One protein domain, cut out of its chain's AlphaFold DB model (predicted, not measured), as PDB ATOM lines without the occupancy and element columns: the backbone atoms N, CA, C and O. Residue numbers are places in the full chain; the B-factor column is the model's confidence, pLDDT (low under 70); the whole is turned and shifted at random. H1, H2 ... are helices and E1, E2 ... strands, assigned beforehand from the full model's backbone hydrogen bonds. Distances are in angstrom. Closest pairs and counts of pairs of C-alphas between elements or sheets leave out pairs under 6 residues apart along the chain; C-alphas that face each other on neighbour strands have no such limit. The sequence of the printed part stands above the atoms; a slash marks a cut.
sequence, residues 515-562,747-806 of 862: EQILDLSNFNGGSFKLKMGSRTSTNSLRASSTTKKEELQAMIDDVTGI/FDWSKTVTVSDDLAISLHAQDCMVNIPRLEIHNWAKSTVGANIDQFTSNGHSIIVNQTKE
ATOM      1  N   GLU A 515     211.510 202.558 135.598       83.12
ATOM      2  CA  GLU A 515     210.282 202.859 136.320       83.12
ATOM      3  C   GLU A 515     209.341 201.662 136.192       83.12
ATOM      4  O   GLU A 515     209.051 201.197 135.086       83.12
ATOM      5  N   GLN A 516     208.919 201.128 137.339       87.75
ATOM      6  CA  GLN A 516     207.961 200.030 137.452       87.75
ATOM      7  C   GLN A 516     206.808 200.473 138.355       87.75
ATOM      8  O   GLN A 516     207.019 200.812 139.517       87.75
ATOM      9  N   ILE A 517     205.585 200.485 137.829       86.81
ATOM     10  CA  ILE A 517     204.383 200.936 138.540       86.81
ATOM     11  C   ILE A 517     203.634 199.724 139.090       86.81
ATOM     12  O   ILE A 517     203.355 198.784 138.341       86.81
ATOM     13  N   LEU A 518     203.301 199.754 140.385       89.06
ATOM     14  CA  LEU A 518     202.433 198.759 141.018       89.06
ATOM     15  C   LEU A 518     200.991 199.266 141.048       89.06
ATOM     16  O   LEU A 518     200.651 200.155 141.826       89.06
ATOM     17  N   ASP A 519     200.125 198.642 140.258       87.75
ATOM     18  CA  ASP A 519     198.687 198.895 140.299       87.75
ATOM     19  C   ASP A 519     198.016 197.956 141.311       87.75
ATOM     20  O   ASP A 519     197.976 196.729 141.151       87.75
ATOM     21  N   LEU A 520     197.496 198.573 142.374       88.06
ATOM     22  CA  LEU A 520     196.788 197.922 143.474       88.06
ATOM     23  C   LEU A 520     195.258 198.105 143.400       88.06
ATOM     24  O   LEU A 520     194.576 197.774 144.369       88.06
ATOM     25  N   SER A 521     194.698 198.618 142.296       85.50
ATOM     26  CA  SER A 521     193.256 198.901 142.138       85.50
ATOM     27  C   SER A 521     192.347 197.702 142.439       85.50
ATOM     28  O   SER A 521     191.266 197.861 143.000       85.50
ATOM     29  N   ASN A 522     192.809 196.490 142.124       84.44
ATOM     30  CA  ASN A 522     192.080 195.232 142.321       84.44
ATOM     31  C   ASN A 522     192.552 194.441 143.561       84.44
ATOM     32  O   ASN A 522     192.211 193.264 143.740       84.44
ATOM     33  N   PHE A 523     193.325 195.082 144.442       87.44
ATOM     34  CA  PHE A 523     193.806 194.520 145.702       87.44
ATOM     35  C   PHE A 523     192.996 195.062 146.888       87.44
ATOM     36  O   PHE A 523     193.395 195.986 147.594       87.44
ATOM     37  N   ASN A 524     191.834 194.444 147.108       80.50
ATOM     38  CA  ASN A 524     190.824 194.910 148.066       80.50
ATOM     39  C   ASN A 524     190.853 194.181 149.425       80.50
ATOM     40  O   ASN A 524     190.043 194.486 150.299       80.50
ATOM     41  N   GLY A 525     191.761 193.219 149.630       82.94
ATOM     42  CA  GLY A 525     191.841 192.440 150.869       82.94
ATOM     43  C   GLY A 525     193.139 191.644 151.023       82.94
ATOM     44  O   GLY A 525     193.739 191.211 150.045       82.94
ATOM     45  N   GLY A 526     193.575 191.445 152.273       87.06
ATOM     46  CA  GLY A 526     194.767 190.658 152.616       87.06
ATOM     47  C   GLY A 526     196.074 191.458 152.693       87.06
ATOM     48  O   GLY A 526     196.080 192.674 152.901       87.06
ATOM     49  N   SER A 527     197.201 190.750 152.570       91.69
ATOM     50  CA  SER A 527     198.552 191.327 152.558       91.69
ATOM     51  C   SER A 527     199.475 190.579 151.603       91.69
ATOM     52  O   SER A 527     199.321 189.366 151.459       91.69
ATOM     53  N   PHE A 528     200.471 191.254 151.032       93.25
ATOM     54  CA  PHE A 528     201.468 190.625 150.163       93.25
ATOM     55  C   PHE A 528     202.903 191.005 150.540       93.25
ATOM     56  O   PHE A 528     203.136 192.023 151.192       93.25
ATOM     57  N   LYS A 529     203.867 190.183 150.113       95.00
ATOM     58  CA  LYS A 529     205.306 190.463 150.208       95.00
ATOM     59  C   LYS A 529     205.876 190.719 148.820       95.00
ATOM     60  O   LYS A 529     205.461 190.076 147.856       95.00
ATOM     61  N   LEU A 530     206.829 191.638 148.737       93.88
ATOM     62  CA  LEU A 530     207.517 191.969 147.496       93.88
ATOM     63  C   LEU A 530     208.686 191.007 147.297       93.88
ATOM     64  O   LEU A 530     209.368 190.651 148.258       93.88
ATOM     65  N   LYS A 531     208.927 190.598 146.058       92.38
ATOM     66  CA  LYS A 531     210.082 189.805 145.657       92.38
ATOM     67  C   LYS A 531     210.803 190.502 144.504       92.38
ATOM     68  O   LYS A 531     210.165 191.058 143.618       92.38
ATOM     69  N   MET A 532     212.129 190.485 144.524       89.44
ATOM     70  CA  MET A 532     212.978 191.050 143.477       89.44
ATOM     71  C   MET A 532     214.240 190.195 143.363       89.44
ATOM     72  O   MET A 532     214.933 189.984 144.361       89.44
ATOM     73  N   GLY A 533     214.493 189.635 142.176       87.12
ATOM     74  CA  GLY A 533     215.505 188.586 142.013       87.12
ATOM     75  C   GLY A 533     215.195 187.377 142.905       87.12
ATOM     76  O   GLY A 533     214.055 186.906 142.964       87.12
ATOM     77  N   SER A 534     216.185 186.893 143.650       87.38
ATOM     78  CA  SER A 534     216.004 185.830 144.652       87.38
ATOM     79  C   SER A 534     215.477 186.317 146.012       87.38
ATOM     80  O   SER A 534     215.215 185.501 146.901       87.38
ATOM     81  N   ARG A 535     215.284 187.629 146.209       88.88
ATOM     82  CA  ARG A 535     215.050 188.224 147.536       88.88
ATOM     83  C   ARG A 535     213.590 188.558 147.776       88.88
ATOM     84  O   ARG A 535     212.898 189.017 146.880       88.88
ATOM     85  N   THR A 536     213.127 188.343 149.007       92.25
ATOM     86  CA  THR A 536     211.746 188.614 149.441       92.25
ATOM     87  C   THR A 536     211.740 189.558 150.639       92.25
ATOM     88  O   THR A 536     212.582 189.427 151.534       92.25
ATOM     89  N   SER A 537     210.788 190.492 150.664       93.06
ATOM     90  CA  SER A 537     210.629 191.457 151.745       93.06
ATOM     91  C   SER A 537     210.253 190.766 153.057       93.06
ATOM     92  O   SER A 537     209.474 189.809 153.117       93.06
ATOM     93  N   THR A 538     210.805 191.271 154.149       90.44
ATOM     94  CA  THR A 538     210.577 190.762 155.500       90.44
ATOM     95  C   THR A 538     209.163 191.125 155.951       90.44
ATOM     96  O   THR A 538     208.415 190.255 156.406       90.44
ATOM     97  N   ASN A 539     208.776 192.381 155.711       90.50
ATOM     98  CA  ASN A 539     207.452 192.932 155.990       90.50
ATOM     99  C   ASN A 539     206.482 192.715 154.816       90.50
ATOM    100  O   ASN A 539     206.906 192.468 153.683       90.50
ATOM    101  N   SER A 540     205.182 192.817 155.104       92.75
ATOM    102  CA  SER A 540     204.095 192.683 154.126       92.75
ATOM    103  C   SER A 540     203.278 193.974 154.040       92.75
ATOM    104  O   SER A 540     202.951 194.540 155.082       92.75
ATOM    105  N   LEU A 541     202.860 194.367 152.834       93.06
ATOM    106  CA  LEU A 541     201.927 195.477 152.610       93.06
ATOM    107  C   LEU A 541     200.490 194.985 152.792       93.06
ATOM    108  O   LEU A 541     200.102 193.982 152.184       93.06
ATOM    109  N   ARG A 542     199.679 195.679 153.595       90.56
ATOM    110  CA  ARG A 542     198.247 195.364 153.777       90.56
ATOM    111  C   ARG A 542     197.370 196.199 152.846       90.56
ATOM    112  O   ARG A 542     197.604 197.394 152.684       90.56
ATOM    113  N   ALA A 543     196.302 195.603 152.311       86.88
ATOM    114  CA  ALA A 543     195.346 196.306 151.441       86.88
ATOM    115  C   ALA A 543     194.743 197.561 152.104       86.88
ATOM    116  O   ALA A 543     194.538 198.579 151.441       86.88
ATOM    117  N   SER A 544     194.522 197.495 153.421       86.44
ATOM    118  CA  SER A 544     193.930 198.551 154.248       86.44
ATOM    119  C   SER A 544     194.920 199.591 154.787       86.44
ATOM    120  O   SER A 544     194.500 200.452 155.556       86.44
ATOM    121  N   SER A 545     196.217 199.509 154.461       86.50
ATOM    122  CA  SER A 545     197.193 200.490 154.954       86.50
ATOM    123  C   SER A 545     196.892 201.890 154.408       86.50
ATOM    124  O   SER A 545     196.579 202.050 153.226       86.50
ATOM    125  N   THR A 546     196.995 202.902 155.272       85.88
ATOM    126  CA  THR A 546     196.902 204.326 154.913       85.88
ATOM    127  C   THR A 546     198.263 204.934 154.563       85.88
ATOM    128  O   THR A 546     198.305 206.043 154.044       85.88
ATOM    129  N   THR A 547     199.363 204.210 154.802       88.69
ATOM    130  CA  THR A 547     200.762 204.623 154.567       88.69
ATOM    131  C   THR A 547     201.436 203.690 153.561       88.69
ATOM    132  O   THR A 547     202.523 203.153 153.791       88.69
ATOM    133  N   LYS A 548     200.743 203.418 152.445       89.19
ATOM    134  CA  LYS A 548     201.193 202.441 151.439       89.19
ATOM    135  C   LYS A 548     202.536 202.815 150.824       89.19
ATOM    136  O   LYS A 548     203.342 201.926 150.577       89.19
ATOM    137  N   LYS A 549     202.777 204.108 150.599       90.25
ATOM    138  CA  LYS A 549     204.030 204.620 150.038       90.25
ATOM    139  C   LYS A 549     205.212 204.324 150.956       90.25
ATOM    140  O   LYS A 549     206.204 203.768 150.501       90.25
ATOM    141  N   GLU A 550     205.101 204.654 152.240       89.56
ATOM    142  CA  GLU A 550     206.173 204.470 153.222       89.56
ATOM    143  C   GLU A 550     206.446 202.984 153.483       89.56
ATOM    144  O   GLU A 550     207.601 202.562 153.529       89.56
ATOM    145  N   GLU A 551     205.390 202.171 153.602       90.94
ATOM    146  CA  GLU A 551     205.526 200.719 153.753       90.94
ATOM    147  C   GLU A 551     206.161 200.078 152.510       90.94
ATOM    148  O   GLU A 551     207.050 199.234 152.638       90.94
ATOM    149  N   LEU A 552     205.756 200.500 151.306       91.31
ATOM    150  CA  LEU A 552     206.328 200.007 150.055       91.31
ATOM    151  C   LEU A 552     207.783 200.463 149.877       91.31
ATOM    152  O   LEU A 552     208.607 199.661 149.440       91.31
ATOM    153  N   GLN A 553     208.123 201.694 150.279       90.81
ATOM    154  CA  GLN A 553     209.503 202.188 150.317       90.81
ATOM    155  C   GLN A 553     210.370 201.320 151.245       90.81
ATOM    156  O   GLN A 553     211.445 200.877 150.853       90.81
ATOM    157  N   ALA A 554     209.881 200.983 152.441       89.12
ATOM    158  CA  ALA A 554     210.607 200.102 153.356       89.12
ATOM    159  C   ALA A 554     210.772 198.674 152.797       89.12
ATOM    160  O   ALA A 554     211.815 198.045 152.977       89.12
ATOM    161  N   MET A 555     209.757 198.148 152.101       91.88
ATOM    162  CA  MET A 555     209.831 196.831 151.462       91.88
ATOM    163  C   MET A 555     210.826 196.801 150.297       91.88
ATOM    164  O   MET A 555     211.556 195.816 150.169       91.88
ATOM    165  N   ILE A 556     210.869 197.848 149.461       90.69
ATOM    166  CA  ILE A 556     211.833 197.922 148.357       90.69
ATOM    167  C   ILE A 556     213.258 198.132 148.881       90.69
ATOM    168  O   ILE A 556     214.184 197.481 148.392       90.69
ATOM    169  N   ASP A 557     213.441 198.948 149.923       88.50
ATOM    170  CA  ASP A 557     214.744 199.143 150.563       88.50
ATOM    171  C   ASP A 557     215.276 197.827 151.167       88.50
ATOM    172  O   ASP A 557     216.457 197.515 151.018       88.50
ATOM    173  N   ASP A 558     214.407 196.990 151.748       89.00
ATOM    174  CA  ASP A 558     214.772 195.673 152.298       89.00
ATOM    175  C   ASP A 558     215.227 194.669 151.221       89.00
ATOM    176  O   ASP A 558     216.233 193.972 151.390       89.00
ATOM    177  N   VAL A 559     214.518 194.577 150.087       89.62
ATOM    178  CA  VAL A 559     214.898 193.635 149.012       89.62
ATOM    179  C   VAL A 559     216.085 194.122 148.186       89.62
ATOM    180  O   VAL A 559     216.786 193.296 147.600       89.62
ATOM    181  N   THR A 560     216.365 195.426 148.181       88.00
ATOM    182  CA  THR A 560     217.492 196.013 147.443       88.00
ATOM    183  C   THR A 560     218.715 196.332 148.320       88.00
ATOM    184  O   THR A 560     219.770 196.627 147.771       88.00
ATOM    185  N   GLY A 561     218.628 196.269 149.654       88.94
ATOM    186  CA  GLY A 561     219.734 196.560 150.587       88.94
ATOM    187  C   GLY A 561     220.531 195.343 151.067       88.94
ATOM    188  O   GLY A 561     220.039 194.215 151.070       88.94
ATOM    189  N   ILE A 562     221.771 195.547 151.513       89.06
ATOM    190  CA  ILE A 562     222.629 194.473 152.042       89.06
ATOM    191  C   ILE A 562     222.119 194.033 153.422       89.06
ATOM    192  O   ILE A 562     221.946 194.863 154.311       89.06
ATOM    193  N   PHE A 747     221.601 191.242 141.836       80.69
ATOM    194  CA  PHE A 747     221.410 192.188 140.742       80.69
ATOM    195  C   PHE A 747     222.211 193.471 140.992       80.69
ATOM    196  O   PHE A 747     222.678 193.717 142.107       80.69
ATOM    197  N   ASP A 748     222.356 194.294 139.954       75.25
ATOM    198  CA  ASP A 748     223.202 195.488 140.000       75.25
ATOM    199  C   ASP A 748     222.671 196.539 140.999       75.25
ATOM    200  O   ASP A 748     221.463 196.783 141.107       75.25
ATOM    201  N   TRP A 749     223.577 197.192 141.737       75.44
ATOM    202  CA  TRP A 749     223.215 198.168 142.771       75.44
ATOM    203  C   TRP A 749     222.621 199.454 142.186       75.44
ATOM    204  O   TRP A 749     223.315 200.270 141.585       75.44
ATOM    205  N   SER A 750     221.343 199.714 142.443       74.75
ATOM    206  CA  SER A 750     220.733 200.997 142.092       74.75
ATOM    207  C   SER A 750     221.202 202.117 143.030       74.75
ATOM    208  O   SER A 750     221.151 201.994 144.256       74.75
ATOM    209  N   LYS A 751     221.605 203.250 142.450       72.19
ATOM    210  CA  LYS A 751     222.045 204.469 143.147       72.19
ATOM    211  C   LYS A 751     220.955 205.062 144.030       72.19
ATOM    212  O   LYS A 751     221.219 205.512 145.139       72.19
ATOM    213  N   THR A 752     219.729 205.106 143.518       75.62
ATOM    214  CA  THR A 752     218.565 205.615 144.249       75.62
ATOM    215  C   THR A 752     217.341 204.777 143.925       75.62
ATOM    216  O   THR A 752     217.129 204.385 142.774       75.62
ATOM    217  N   VAL A 753     216.533 204.526 144.955       83.31
ATOM    218  CA  VAL A 753     215.242 203.843 144.861       83.31
ATOM    219  C   VAL A 753     214.208 204.731 145.512       83.31
ATOM    220  O   VAL A 753     214.369 205.115 146.670       83.31
ATOM    221  N   THR A 754     213.170 205.079 144.767       86.44
ATOM    222  CA  THR A 754     212.111 205.957 145.268       86.44
ATOM    223  C   THR A 754     210.752 205.398 144.908       86.44
ATOM    224  O   THR A 754     210.571 204.885 143.805       86.44
ATOM    225  N   VAL A 755     209.814 205.516 145.840       89.06
ATOM    226  CA  VAL A 755     208.399 205.216 145.643       89.06
ATOM    227  C   VAL A 755     207.627 206.535 145.587       89.06
ATOM    228  O   VAL A 755     207.698 207.336 146.522       89.06
ATOM    229  N   SER A 756     206.920 206.789 144.483       87.69
ATOM    230  CA  SER A 756     206.054 207.965 144.327       87.69
ATOM    231  C   SER A 756     204.701 207.788 145.034       87.69
ATOM    232  O   SER A 756     204.380 206.705 145.526       87.69
ATOM    233  N   ASP A 757     203.890 208.850 145.082       85.19
ATOM    234  CA  ASP A 757     202.526 208.787 145.638       85.19
ATOM    235  C   ASP A 757     201.607 207.852 144.829       85.19
ATOM    236  O   ASP A 757     200.748 207.185 145.401       85.19
ATOM    237  N   ASP A 758     201.868 207.713 143.525       84.00
ATOM    238  CA  ASP A 758     201.180 206.779 142.624       84.00
ATOM    239  C   ASP A 758     201.738 205.345 142.700       84.00
ATOM    240  O   ASP A 758     201.464 204.516 141.835       84.00
ATOM    241  N   LEU A 759     202.558 205.043 143.716       85.81
ATOM    242  CA  LEU A 759     203.231 203.752 143.905       85.81
ATOM    243  C   LEU A 759     204.143 203.356 142.726       85.81
ATOM    244  O   LEU A 759     204.415 202.171 142.504       85.81
ATOM    245  N   ALA A 760     204.648 204.345 141.981       85.19
ATOM    246  CA  ALA A 760     205.675 204.125 140.974       85.19
ATOM    247  C   ALA A 760     207.032 203.947 141.658       85.19
ATOM    248  O   ALA A 760     207.472 204.810 142.422       85.19
ATOM    249  N   ILE A 761     207.701 202.834 141.371       86.69
ATOM    250  CA  ILE A 761     209.025 202.513 141.893       86.69
ATOM    251  C   ILE A 761     210.051 202.886 140.831       86.69
ATOM    252  O   ILE A 761     210.137 202.258 139.775       86.69
ATOM    253  N   SER A 762     210.831 203.924 141.123       84.75
ATOM    254  CA  SER A 762     211.908 204.410 140.262       84.75
ATOM    255  C   SER A 762     213.262 203.938 140.779       84.75
ATOM    256  O   SER A 762     213.632 204.220 141.921       84.75
ATOM    257  N   LEU A 763     213.996 203.233 139.920       80.06
ATOM    258  CA  LEU A 763     215.316 202.656 140.164       80.06
ATOM    259  C   LEU A 763     216.326 203.362 139.250       80.06
ATOM    260  O   LEU A 763     216.323 203.166 138.035       80.06
ATOM    261  N   HIS A 764     217.202 204.184 139.828       74.81
ATOM    262  CA  HIS A 764     218.298 204.803 139.081       74.81
ATOM    263  C   HIS A 764     219.538 203.920 139.156       74.81
ATOM    264  O   HIS A 764     219.989 203.585 140.252       74.81
ATOM    265  N   ALA A 765     220.116 203.575 138.010       68.00
ATOM    266  CA  ALA A 765     221.403 202.893 137.974       68.00
ATOM    267  C   ALA A 765     222.527 203.800 138.505       68.00
ATOM    268  O   ALA A 765     222.483 205.024 138.352       68.00
ATOM    269  N   GLN A 766     223.516 203.200 139.170       59.84
ATOM    270  CA  GLN A 766     224.727 203.906 139.599       59.84
ATOM    271  C   GLN A 766     225.685 204.144 138.428       59.84
ATOM    272  O   GLN A 766     226.253 205.229 138.348       59.84
ATOM    273  N   ASP A 767     225.763 203.180 137.505       63.00
ATOM    274  CA  ASP A 767     226.637 203.177 136.327       63.00
ATOM    275  C   ASP A 767     225.866 202.688 135.076       63.00
ATOM    276  O   ASP A 767     224.635 202.723 135.045       63.00
ATOM    277  N   CYS A 768     226.560 202.198 134.040       56.09
ATOM    278  CA  CYS A 768     225.978 201.578 132.834       56.09
ATOM    279  C   CYS A 768     225.398 200.167 133.098       56.09
ATOM    280  O   CYS A 768     225.741 199.205 132.412       56.09
ATOM    281  N   MET A 769     224.585 200.030 134.144       58.31
ATOM    282  CA  MET A 769     224.070 198.750 134.642       58.31
ATOM    283  C   MET A 769     223.006 198.166 133.714       58.31
ATOM    284  O   MET A 769     222.169 198.895 133.184       58.31
ATOM    285  N   VAL A 770     223.025 196.843 133.543       58.41
ATOM    286  CA  VAL A 770     222.194 196.139 132.548       58.41
ATOM    287  C   VAL A 770     221.254 195.123 133.212       58.41
ATOM    288  O   VAL A 770     220.338 194.629 132.559       58.41
ATOM    289  N   ASN A 771     221.425 194.823 134.508       68.31
ATOM    290  CA  ASN A 771     220.690 193.744 135.171       68.31
ATOM    291  C   ASN A 771     219.922 194.204 136.424       68.31
ATOM    292  O   ASN A 771     220.374 193.997 137.550       68.31
ATOM    293  N   ILE A 772     218.734 194.795 136.232       76.44
ATOM    294  CA  ILE A 772     217.744 195.018 137.301       76.44
ATOM    295  C   ILE A 772     216.503 194.151 137.021       76.44
ATOM    296  O   ILE A 772     215.828 194.371 136.011       76.44
ATOM    297  N   PRO A 773     216.166 193.177 137.889       82.19
ATOM    298  CA  PRO A 773     215.023 192.296 137.679       82.19
ATOM    299  C   PRO A 773     213.690 193.035 137.856       82.19
ATOM    300  O   PRO A 773     213.580 194.006 138.612       82.19
ATOM    301  N   ARG A 774     212.647 192.538 137.184       85.00
ATOM    302  CA  ARG A 774     211.270 192.998 137.403       85.00
ATOM    303  C   ARG A 774     210.786 192.621 138.802       85.00
ATOM    304  O   ARG A 774     211.185 191.595 139.355       85.00
ATOM    305  N   LEU A 775     209.914 193.454 139.356       89.88
ATOM    306  CA  LEU A 775     209.284 193.203 140.645       89.88
ATOM    307  C   LEU A 775     208.273 192.059 140.551       89.88
ATOM    308  O   LEU A 775     207.510 191.947 139.593       89.88
ATOM    309  N   GLU A 776     208.253 191.223 141.581       92.44
ATOM    310  CA  GLU A 776     207.354 190.084 141.718       92.44
ATOM    311  C   GLU A 776     206.586 190.141 143.040       92.44
ATOM    312  O   GLU A 776     207.041 190.717 144.029       92.44
ATOM    313  N   ILE A 777     205.425 189.486 143.083       93.31
ATOM    314  CA  ILE A 777     204.676 189.281 144.324       93.31
ATOM    315  C   ILE A 777     204.937 187.864 144.837       93.31
ATOM    316  O   ILE A 777     204.665 186.873 144.156       93.31
ATOM    317  N   HIS A 778     205.489 187.757 146.045       94.44
ATOM    318  CA  HIS A 778     205.902 186.478 146.616       94.44
ATOM    319  C   HIS A 778     204.710 185.523 146.797       94.44
ATOM    320  O   HIS A 778     203.701 185.886 147.401       94.44
ATOM    321  N   ASN A 779     204.860 184.280 146.325       91.25
ATOM    322  CA  ASN A 779     203.860 183.202 146.379       91.25
ATOM    323  C   ASN A 779     202.517 183.505 145.685       91.25
ATOM    324  O   ASN A 779     201.504 182.893 146.025       91.25
ATOM    325  N   TRP A 780     202.480 184.436 144.728       93.44
ATOM    326  CA  TRP A 780     201.305 184.680 143.882       93.44
ATOM    327  C   TRP A 780     201.548 184.127 142.475       93.44
ATOM    328  O   TRP A 780     202.681 184.117 141.992       93.44
ATOM    329  N   ALA A 781     200.493 183.654 141.806       91.50
ATOM    330  CA  ALA A 781     200.618 183.133 140.447       91.50
ATOM    331  C   ALA A 781     200.874 184.288 139.469       91.50
ATOM    332  O   ALA A 781     200.089 185.235 139.435       91.50
ATOM    333  N   LYS A 782     201.964 184.207 138.697       92.94
ATOM    334  CA  LYS A 782     202.380 185.206 137.701       92.94
ATOM    335  C   LYS A 782     201.849 184.842 136.309       92.94
ATOM    336  O   LYS A 782     202.012 183.706 135.873       92.94
ATOM    337  N   SER A 783     201.294 185.820 135.600       91.75
ATOM    338  CA  SER A 783     200.926 185.750 134.181       91.75
ATOM    339  C   SER A 783     201.435 186.996 133.453       91.75
ATOM    340  O   SER A 783     201.127 188.115 133.860       91.75
ATOM    341  N   THR A 784     202.208 186.829 132.382       89.19
ATOM    342  CA  THR A 784     202.691 187.952 131.560       89.19
ATOM    343  C   THR A 784     201.638 188.283 130.505       89.19
ATOM    344  O   THR A 784     201.396 187.499 129.590       89.19
ATOM    345  N   VAL A 785     200.983 189.435 130.658       88.06
ATOM    346  CA  VAL A 785     199.821 189.858 129.848       88.06
ATOM    347  C   VAL A 785     200.177 190.898 128.778       88.06
ATOM    348  O   VAL A 785     199.351 191.227 127.931       88.06
ATOM    349  N   GLY A 786     201.421 191.381 128.772       84.56
ATOM    350  CA  GLY A 786     201.995 192.232 127.730       84.56
ATOM    351  C   GLY A 786     203.521 192.263 127.822       84.56
ATOM    352  O   GLY A 786     204.086 191.780 128.801       84.56
ATOM    353  N   ALA A 787     204.201 192.856 126.831       79.69
ATOM    354  CA  ALA A 787     205.673 192.891 126.780       79.69
ATOM    355  C   ALA A 787     206.308 193.432 128.082       79.69
ATOM    356  O   ALA A 787     207.306 192.895 128.571       79.69
ATOM    357  N   ASN A 788     205.662 194.428 128.697       85.19
ATOM    358  CA  ASN A 788     206.131 195.110 129.904       85.19
ATOM    359  C   ASN A 788     205.164 195.007 131.094       85.19
ATOM    360  O   ASN A 788     205.292 195.771 132.045       85.19
ATOM    361  N   ILE A 789     204.200 194.079 131.050       88.94
ATOM    362  CA  ILE A 789     203.120 193.991 132.043       88.94
ATOM    363  C   ILE A 789     203.015 192.567 132.589       88.94
ATOM    364  O   ILE A 789     202.660 191.633 131.863       88.94
ATOM    365  N   ASP A 790     203.263 192.429 133.889       92.12
ATOM    366  CA  ASP A 790     203.099 191.190 134.642       92.12
ATOM    367  C   ASP A 790     201.903 191.313 135.602       92.12
ATOM    368  O   ASP A 790     201.810 192.257 136.386       92.12
ATOM    369  N   GLN A 791     200.980 190.352 135.553       93.00
ATOM    370  CA  GLN A 791     199.829 190.258 136.450       93.00
ATOM    371  C   GLN A 791     200.048 189.140 137.473       93.00
ATOM    372  O   GLN A 791     200.362 188.005 137.116       93.00
ATOM    373  N   PHE A 792     199.832 189.450 138.749       94.25
ATOM    374  CA  PHE A 792     199.945 188.516 139.866       94.25
ATOM    375  C   PHE A 792     198.575 188.303 140.503       94.25
ATOM    376  O   PHE A 792     197.922 189.273 140.886       94.25
ATOM    377  N   THR A 793     198.140 187.050 140.657       91.31
ATOM    378  CA  THR A 793     196.809 186.714 141.198       91.31
ATOM    379  C   THR A 793     196.870 185.763 142.389       91.31
ATOM    380  O   THR A 793     197.631 184.791 142.372       91.31
ATOM    381  N   SER A 794     196.029 186.007 143.398       91.38
ATOM    382  CA  SER A 794     195.821 185.117 144.549       91.38
ATOM    383  C   SER A 794     194.458 185.373 145.200       91.38
ATOM    384  O   SER A 794     194.078 186.525 145.391       91.38
ATOM    385  N   ASN A 795     193.711 184.314 145.541       85.56
ATOM    386  CA  ASN A 795     192.427 184.375 146.264       85.56
ATOM    387  C   ASN A 795     191.412 185.412 145.724       85.56
ATOM    388  O   ASN A 795     190.739 186.086 146.497       85.56
ATOM    389  N   GLY A 796     191.305 185.556 144.398       82.31
ATOM    390  CA  GLY A 796     190.382 186.508 143.759       82.31
ATOM    391  C   GLY A 796     190.862 187.967 143.727       82.31
ATOM    392  O   GLY A 796     190.134 188.825 143.238       82.31
ATOM    393  N   HIS A 797     192.077 188.253 144.200       89.69
ATOM    394  CA  HIS A 797     192.742 189.552 144.079       89.69
ATOM    395  C   HIS A 797     193.786 189.541 142.958       89.69
ATOM    396  O   HIS A 797     194.370 188.494 142.656       89.69
ATOM    397  N   SER A 798     194.063 190.713 142.378       90.38
ATOM    398  CA  SER A 798     195.130 190.878 141.387       90.38
ATOM    399  C   SER A 798     195.949 192.145 141.609       90.38
ATOM    400  O   SER A 798     195.381 193.192 141.912       90.38
ATOM    401  N   ILE A 799     197.258 192.047 141.385       92.56
ATOM    402  CA  ILE A 799     198.211 193.163 141.364       92.56
ATOM    403  C   ILE A 799     198.893 193.169 139.999       92.56
ATOM    404  O   ILE A 799     199.281 192.107 139.508       92.56
ATOM    405  N   ILE A 800     199.038 194.342 139.385       91.50
ATOM    406  CA  ILE A 800     199.730 194.488 138.099       91.50
ATOM    407  C   ILE A 800     201.043 195.238 138.325       91.50
ATOM    408  O   ILE A 800     201.070 196.261 139.005       91.50
ATOM    409  N   VAL A 801     202.129 194.728 137.746       90.69
ATOM    410  CA  VAL A 801     203.432 195.396 137.673       90.69
ATOM    411  C   VAL A 801     203.670 195.796 136.221       90.69
ATOM    412  O   VAL A 801     203.760 194.934 135.345       90.69
ATOM    413  N   ASN A 802     203.758 197.101 135.960       89.00
ATOM    414  CA  ASN A 802     203.976 197.658 134.624       89.00
ATOM    415  C   ASN A 802     205.326 198.382 134.544       89.00
ATOM    416  O   ASN A 802     205.535 199.365 135.251       89.00
ATOM    417  N   GLN A 803     206.225 197.930 133.672       86.06
ATOM    418  CA  GLN A 803     207.503 198.591 133.410       86.06
ATOM    419  C   GLN A 803     207.324 199.687 132.347       86.06
ATOM    420  O   GLN A 803     207.226 199.410 131.153       86.06
ATOM    421  N   THR A 804     207.292 200.947 132.778       81.75
ATOM    422  CA  THR A 804     207.069 202.107 131.898       81.75
ATOM    423  C   THR A 804     208.356 202.645 131.281       81.75
ATOM    424  O   THR A 804     208.302 203.272 130.223       81.75
ATOM    425  N   LYS A 805     209.513 202.397 131.913       75.88
ATOM    426  CA  LYS A 805     210.840 202.795 131.416       75.88
ATOM    427  C   LYS A 805     211.873 201.691 131.650       75.88
ATOM    428  O   LYS A 805     212.003 201.168 132.764       75.88
ATOM    429  N   GLU A 806     212.619 201.353 130.604       68.62
ATOM    430  CA  GLU A 806     213.768 200.442 130.662       68.62
ATOM    431  C   GLU A 806     215.063 201.200 130.982       68.62
ATOM    432  O   GLU A 806     215.169 202.403 130.735       68.62
TER     433      GLU A 806
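This is residues 515 to 562 and 747 to 806 of the 862 residues of an uncharacterized protein of Clytia hemisphaerica (UniProt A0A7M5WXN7). What is the main shape? A strongly twisted, curled sheet of six strands, E3 E4 E1 E8 E7 E6, makes a wall, with helix H1 over its E3 end and the short strand pair E2 and E5 packed within its curl, on the same side as H1. What is it built of? The printed part has 108 residues, with one named helix and eight named strands, in the order E1 E2 H1 E3 E4 E5 E6 E7 E8, of the mixed class; both sheets are antiparallel. How spread out is it? It is compact, with a radius of gyration of the C-alphas of 13.1 A and spans of 40 by 29 by 25 A.

Which strands make the largest sheet? Strand beside strand they are E3, residues 750 to 755, E4, residues 760 to 765, E1, residues 515 to 519, E8, residues 797 to 805, E7, residues 789 to 794, and E6, residues 781 to 786. E3 and E6 are its edge strands, and E6 E7 E8 form a meander, each strand the antiparallel neighbour of the one before. Which backbone atoms pair in it? Within hydrogen-bond range are N 751 and O 764 of the hairpin E3 and E4, 2.7 A, N 761 and O 516 of E4 and E1, 2.8 A, and N 517 and O 802 of E1 and E8, 2.8 A. So are N 792 and O 799 of the hairpin E7 and E8, 2.8 A, and N 783 and O 791 of the hairpin E6 and E7, 2.8 A. Where is the helix? H1, residues 548 to 560, is on the sheet at a height of 8.5 A, giving two layers, a helix on one face of a sheet; it lies over E3 and only just over E4, with 3 of its C-alphas falling there, and runs along the strands, at 16 degrees to E3 on the local plane. Its closest C-alphas to E3 are those of Gln 553 and Val 755, 5.7 A apart, and every O i to N i+4 pair in H1 is within hydrogen-bond range. Where is the small sheet? E2, residues 530 to 532, and E5, residues 775 to 777, are antiparallel, with N 531 and O 776 at 2.8 A; the closest C-alphas of E2 and H1 are those of Met 532 and Val 559, 6.4 A apart, and of E5 and E7 those of Ile 777 and Phe 792, 6.5 A apart.

Where does the printed part begin? E1 begins at C-alpha 515, (210.282, 202.859, 136.320). How long are the longer elements? From first to last C-alpha, E8 measures 25.8 A, H1 18.0 A, E7 17.0 A, E4 16.1 A and E6 15.7 A. Where does the last strand end? E8 ends at C-alpha 805, (210.840, 202.795, 131.416).

How large is it? The two C-alphas farthest apart are those of Asp 767 and Gly 796, at 40.6 A. Is there a cut? Residues 563 to 746 are not printed, and C-alphas 562 and 747 are 11.6 A apart across the cut. Which link is long? The link from E2 to H1, residues 533 to 547, is long. Where is confidence low? Residues 765 to 771 and residue 806 are under 70, and the mean pLDDT of the printed part is 85.6.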